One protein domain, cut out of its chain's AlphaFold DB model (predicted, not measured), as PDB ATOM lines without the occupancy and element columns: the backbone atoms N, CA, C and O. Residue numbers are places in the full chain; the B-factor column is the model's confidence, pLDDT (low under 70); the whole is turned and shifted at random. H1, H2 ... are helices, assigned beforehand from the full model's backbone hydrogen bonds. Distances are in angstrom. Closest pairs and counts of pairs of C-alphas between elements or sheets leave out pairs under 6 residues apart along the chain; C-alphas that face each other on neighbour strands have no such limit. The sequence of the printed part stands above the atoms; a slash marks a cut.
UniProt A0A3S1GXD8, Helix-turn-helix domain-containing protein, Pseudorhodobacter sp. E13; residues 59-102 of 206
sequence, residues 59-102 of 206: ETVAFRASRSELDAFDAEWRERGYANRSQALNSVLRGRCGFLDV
ATOM      1  N   GLU A  59      -9.793   4.623 -30.579       79.19
ATOM      2  CA  GLU A  59      -8.962   5.647 -29.945       79.19
ATOM      3  C   GLU A  59      -8.202   6.466 -30.997       79.19
ATOM      4  O   GLU A  59      -7.769   5.945 -32.028       79.19
ATOM      5  N   THR A  60      -8.031   7.767 -30.746       84.38
ATOM      6  CA  THR A  60      -7.248   8.652 -31.626       84.38
ATOM      7  C   THR A  60      -5.859   8.867 -31.045       84.38
ATOM      8  O   THR A  60      -5.718   9.419 -29.957       84.38
ATOM      9  N   VAL A  61      -4.825   8.494 -31.801       82.44
ATOM     10  CA  VAL A  61      -3.419   8.710 -31.431       82.44
ATOM     11  C   VAL A  61      -2.802   9.749 -32.365       82.44
ATOM     12  O   VAL A  61      -2.968   9.678 -33.582       82.44
ATOM     13  N   ALA A  62      -2.076  10.710 -31.796       87.62
ATOM     14  CA  ALA A  62      -1.280  11.678 -32.542       87.62
ATOM     15  C   ALA A  62       0.209  11.437 -32.271       87.62
ATOM     16  O   ALA A  62       0.619  11.317 -31.119       87.62
ATOM     17  N   PHE A  63       1.023  11.403 -33.324       86.88
ATOM     18  CA  PHE A  63       2.479  11.321 -33.221       86.88
ATOM     19  C   PHE A  63       3.132  12.360 -34.131       86.88
ATOM     20  O   PHE A  63       2.499  12.908 -35.036       86.88
ATOM     21  N   ARG A  64       4.403  12.663 -33.862       92.81
ATOM     22  CA  ARG A  64       5.200  13.569 -34.692       92.81
ATOM     23  C   ARG A  64       5.997  12.751 -35.698       92.81
ATOM     24  O   ARG A  64       6.649  11.790 -35.314       92.81
ATOM     25  N   ALA A  65       5.956  13.178 -36.951       89.94
ATOM     26  CA  ALA A  65       6.784  12.667 -38.031       89.94
ATOM     27  C   ALA A  65       7.319  13.849 -38.838       89.94
ATOM     28  O   ALA A  65       6.660  14.889 -38.958       89.94
ATOM     29  N   SER A  66       8.518  13.694 -39.380       94.94
ATOM     30  CA  SER A  66       9.084  14.614 -40.356       94.94
ATOM     31  C   SER A  66       8.283  14.586 -41.658       94.94
ATOM     32  O   SER A  66       7.541  13.646 -41.959       94.94
ATOM     33  N   ARG A  67       8.449  15.632 -42.474       94.31
ATOM     34  CA  ARG A  67       7.767  15.701 -43.768       94.31
ATOM     35  C   ARG A  67       8.215  14.581 -44.710       94.31
ATOM     36  O   ARG A  67       7.370  13.969 -45.351       94.31
ATOM     37  N   SER A  68       9.510  14.275 -44.718       93.75
ATOM     38  CA  SER A  68      10.097  13.191 -45.507       93.75
ATOM     39  C   SER A  68       9.549  11.815 -45.133       93.75
ATOM     40  O   SER A  68       9.290  11.013 -46.022       93.75
ATOM     41  N   GLU A  69       9.324  11.546 -43.842       92.06
ATOM     42  CA  GLU A  69       8.725  10.278 -43.397       92.06
ATOM     43  C   GLU A  69       7.276  10.144 -43.873       92.06
ATOM     44  O   GLU A  69       6.877   9.082 -44.345       92.06
ATOM     45  N   LEU A  70       6.492  11.226 -43.794       91.69
ATOM     46  CA  LEU A  70       5.107  11.216 -44.265       91.69
ATOM     47  C   LEU A  70       5.011  11.063 -45.782       91.69
ATOM     48  O   LEU A  70       4.126  10.353 -46.247       91.69
ATOM     49  N   ASP A  71       5.898  11.711 -46.538       92.62
ATOM     50  CA  ASP A  71       5.905  11.626 -47.999       92.62
ATOM     51  C   ASP A  71       6.329  10.219 -48.472       92.62
ATOM     52  O   ASP A  71       5.706   9.668 -49.382       92.62
ATOM     53  N   ALA A  72       7.318   9.599 -47.813       90.44
ATOM     54  CA  ALA A  72       7.723   8.217 -48.081       90.44
ATOM     55  C   ALA A  72       6.596   7.220 -47.769       90.44
ATOM     56  O   ALA A  72       6.256   6.389 -48.610       90.44
ATOM     57  N   PHE A  73       5.960   7.356 -46.601       87.62
ATOM     58  CA  PHE A  73       4.803   6.542 -46.225       87.62
ATOM     59  C   PHE A  73       3.658   6.681 -47.238       87.62
ATOM     60  O   PHE A  73       3.051   5.694 -47.648       87.62
ATOM     61  N   ASP A  74       3.388   7.910 -47.682       89.75
ATOM     62  CA  ASP A  74       2.343   8.225 -48.651       89.75
ATOM     63  C   ASP A  74       2.546   7.628 -50.038       89.75
ATOM     64  O   ASP A  74       1.564   7.296 -50.707       89.75
ATOM     65  N   ALA A  75       3.792   7.522 -50.491       89.00
ATOM     66  CA  ALA A  75       4.107   6.820 -51.726       89.00
ATOM     67  C   ALA A  75       3.815   5.317 -51.570       89.00
ATOM     68  O   ALA A  75       3.112   4.731 -52.394       89.00
ATOM     69  N   GLU A  76       4.264   4.733 -50.457       84.31
ATOM     70  CA  GLU A  76       4.199   3.297 -50.190       84.31
ATOM     71  C   GLU A  76       2.762   2.759 -50.058       84.31
ATOM     72  O   GLU A  76       2.446   1.684 -50.566       84.31
ATOM     73  N   TRP A  77       1.860   3.469 -49.366       83.06
ATOM     74  CA  TRP A  77       0.493   2.956 -49.178       83.06
ATOM     75  C   TRP A  77      -0.416   3.179 -50.381       83.06
ATOM     76  O   TRP A  77      -1.352   2.399 -50.581       83.06
ATOM     77  N   ARG A  78      -0.157   4.211 -51.195       84.75
ATOM     78  CA  ARG A  78      -0.908   4.431 -52.437       84.75
ATOM     79  C   ARG A  78      -0.628   3.332 -53.451       84.75
ATOM     80  O   ARG A  78      -1.568   2.842 -54.066       84.75
ATOM     81  N   GLU A  79       0.629   2.908 -53.573       81.06
ATOM     82  CA  GLU A  79       1.007   1.768 -54.417       81.06
ATOM     83  C   GLU A  79       0.300   0.477 -53.977       81.06
ATOM     84  O   GLU A  79      -0.152  -0.307 -54.805       81.06
ATOM     85  N   ARG A  80       0.111   0.300 -52.665       73.19
ATOM     86  CA  ARG A  80      -0.609  -0.845 -52.085       73.19
ATOM     87  C   ARG A  80      -2.137  -0.724 -52.098       73.19
ATOM     88  O   ARG A  80      -2.805  -1.590 -51.542       73.19
ATOM     89  N   GLY A  81      -2.696   0.333 -52.688       77.69
ATOM     90  CA  GLY A  81      -4.141   0.455 -52.901       77.69
ATOM     91  C   GLY A  81      -4.979   0.759 -51.652       77.69
ATOM     92  O   GLY A  81      -6.195   0.570 -51.673       77.69
ATOM     93  N   TYR A  82      -4.385   1.246 -50.556       80.50
ATOM     94  CA  TYR A  82      -5.196   1.720 -49.426       80.50
ATOM     95  C   TYR A  82      -6.004   2.962 -49.834       80.50
ATOM     96  O   TYR A  82      -5.573   3.745 -50.671       80.50
ATOM     97  N   ALA A  83      -7.184   3.168 -49.246       78.94
ATOM     98  CA  ALA A  83      -8.048   4.298 -49.595       78.94
ATOM     99  C   ALA A  83      -7.629   5.604 -48.898       78.94
ATOM    100  O   ALA A  83      -7.891   6.697 -49.398       78.94
ATOM    101  N   ASN A  84      -7.020   5.510 -47.711       85.88
ATOM    102  CA  ASN A  84      -6.548   6.664 -46.949       85.88
ATOM    103  C   ASN A  84      -5.413   6.301 -45.976       85.88
ATOM    104  O   ASN A  84      -5.211   5.136 -45.627       85.88
ATOM    105  N   ARG A  85      -4.722   7.337 -45.476       87.06
ATOM    106  CA  ARG A  85      -3.621   7.215 -44.506       87.06
ATOM    107  C   ARG A  85      -4.013   6.469 -43.232       87.06
ATOM    108  O   ARG A  85      -3.210   5.700 -42.725       87.06
ATOM    109  N   SER A  86      -5.218   6.680 -42.702       84.69
ATOM    110  CA  SER A  86      -5.667   6.003 -41.477       84.69
ATOM    111  C   SER A  86      -5.810   4.496 -41.685       84.69
ATOM    112  O   SER A  86      -5.453   3.723 -40.805       84.69
ATOM    113  N   GLN A  87      -6.297   4.069 -42.850       81.75
ATOM    114  CA  GLN A  87      -6.377   2.659 -43.217       81.75
ATOM    115  C   GLN A  87      -4.979   2.044 -43.342       81.75
ATOM    116  O   GLN A  87      -4.740   0.980 -42.782       81.75
ATOM    117  N   ALA A  88      -4.057   2.740 -44.007       85.38
ATOM    118  CA  ALA A  88      -2.669   2.307 -44.150       85.38
ATOM    119  C   ALA A  88      -1.907   2.269 -42.814       85.38
ATOM    120  O   ALA A  88      -1.115   1.374 -42.558       85.38
ATOM    121  N   LEU A  89      -2.144   3.227 -41.918       86.75
ATOM    122  CA  LEU A  89      -1.504   3.218 -40.605       86.75
ATOM    123  C   LEU A  89      -2.055   2.078 -39.747       86.75
ATOM    124  O   LEU A  89      -1.301   1.378 -39.075       86.75
ATOM    125  N   ASN A  90      -3.371   1.860 -39.808       83.44
ATOM    126  CA  ASN A  90      -3.998   0.734 -39.136       83.44
ATOM    127  C   ASN A  90      -3.476  -0.600 -39.664       83.44
ATOM    128  O   ASN A  90      -3.301  -1.494 -38.848       83.44
ATOM    129  N   SER A  91      -3.190  -0.745 -40.961       79.00
ATOM    130  CA  SER A  91      -2.622  -1.990 -41.491       79.00
ATOM    131  C   SER A  91      -1.235  -2.280 -40.935       79.00
ATOM    132  O   SER A  91      -0.970  -3.394 -40.486       79.00
ATOM    133  N   VAL A  92      -0.374  -1.262 -40.873       81.62
ATOM    134  CA  VAL A  92       0.967  -1.375 -40.286       81.62
ATOM    135  C   VAL A  92       0.884  -1.724 -38.802       81.62
ATOM    136  O   VAL A  92       1.528  -2.675 -38.361       81.62
ATOM    137  N   LEU A  93       0.071  -0.993 -38.030       81.31
ATOM    138  CA  LEU A  93      -0.127  -1.262 -36.603       81.31
ATOM    139  C   LEU A  93      -0.679  -2.669 -36.378       81.31
ATOM    140  O   LEU A  93      -0.177  -3.405 -35.537       81.31
ATOM    141  N   ARG A  94      -1.678  -3.068 -37.167       77.75
ATOM    142  CA  ARG A  94      -2.294  -4.390 -37.084       77.75
ATOM    143  C   ARG A  94      -1.294  -5.492 -37.388       77.75
ATOM    144  O   ARG A  94      -1.120  -6.364 -36.546       77.75
ATOM    145  N   GLY A  95      -0.568  -5.391 -38.499       71.88
ATOM    146  CA  GLY A  95       0.468  -6.354 -38.863       71.88
ATOM    147  C   GLY A  95       1.564  -6.482 -37.801       71.88
ATOM    148  O   GLY A  95       2.021  -7.586 -37.526       71.88
ATOM    149  N   ARG A  96       1.954  -5.381 -37.141       75.06
ATOM    150  CA  ARG A  96       2.953  -5.409 -36.054       75.06
ATOM    151  C   ARG A  96       2.412  -5.932 -34.729       75.06
ATOM    152  O   ARG A  96       3.151  -6.575 -33.993       75.06
ATOM    153  N   CYS A  97       1.144  -5.679 -34.432       69.94
ATOM    154  CA  CYS A  97       0.476  -6.164 -33.229       69.94
ATOM    155  C   CYS A  97      -0.192  -7.537 -33.423       69.94
ATOM    156  O   CYS A  97      -0.949  -7.961 -32.555       69.94
ATOM    157  N   GLY A  98       0.048  -8.220 -34.550       58.44
ATOM    158  CA  GLY A  98      -0.518  -9.546 -34.816       58.44
ATOM    159  C   GLY A  98      -2.003  -9.574 -35.139       58.44
ATOM    160  O   GLY A  98      -2.632 -10.633 -35.132       58.44
ATOM    161  N   PHE A  99      -2.602  -8.421 -35.403       61.53
ATOM    162  CA  PHE A  99      -3.927  -8.394 -35.985       61.53
ATOM    163  C   PHE A  99      -3.808  -8.756 -37.463       61.53
ATOM    164  O   PHE A  99      -3.002  -8.183 -38.195       61.53
ATOM    165  N   LEU A 100      -4.665  -9.678 -37.899       57.91
ATOM    166  CA  LEU A 100      -4.891  -9.945 -39.313       57.91
ATOM    167  C   LEU A 100      -5.313  -8.642 -39.998       57.91
ATOM    168  O   LEU A 100      -6.461  -8.207 -39.872       57.91
ATOM    169  N   ASP A 101      -4.383  -8.028 -40.720       62.47
ATOM    170  CA  ASP A 101      -4.717  -7.068 -41.754       62.47
ATOM    171  C   ASP A 101      -4.651  -7.792 -43.087       62.47
ATOM    172  O   ASP A 101      -3.605  -7.914 -43.720       62.47
ATOM    173  N   VAL A 102      -5.781  -8.393 -43.451       60.75
ATOM    174  CA  VAL A 102      -5.912  -9.023 -44.755       60.75
ATOM    175  C   VAL A 102      -6.251  -7.912 -45.743       60.75
ATOM    176  O   VAL A 102      -7.298  -7.274 -45.568       60.75
TER     177      VAL A 102
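Overview. This is residues 59 to 102 of the 206 residues of the protein "Helix-turn-helix domain-containing protein" of Pseudorhodobacter sp. E13 (UniProt A0A3S1GXD8). A free-standing arm, residues 59 to 69, of which 67 to 69 belong to H1, leads into two short helices, H1 then H2, set about at a right angle. After H2, residues 97 to 102 fold back as a tail. The printed part has 44 residues, with no named strand; its class is all helix. It is only just compact, close to loose, with a radius of gyration of the C-alphas of 10.9 A and spans of 29 by 24 by 16 A.

Along the chain. H1, residues 67 to 79, runs 18.8 A from C-alpha 67 at (7.767, 15.701, -43.768). H2, residues 85 to 96, runs 16.6 A to C-alpha 96 at (2.953, -5.409, -36.054).

Arrangement. H1 and H2 only just touch, with 3 pairs of C-alphas within 8 A, through residues 74 to 77 and 85 to 88 alone. Their closest C-alphas, of Trp 77 and Ala 88, are 6.0 A apart. Their lines are about perpendicular, at 85 degrees. Every O i to N i+4 pair is within hydrogen-bond range in H2, and 8 of 9 in H1.

Size, cuts and confidence. The C-alphas farthest apart, of Arg 67 and Leu 100, are 28.9 A apart. The printed part has no cut, and the link from H1 to H2 is tight. Mean pLDDT of the printed part is 81.7; residues 97 to 102 are under 70.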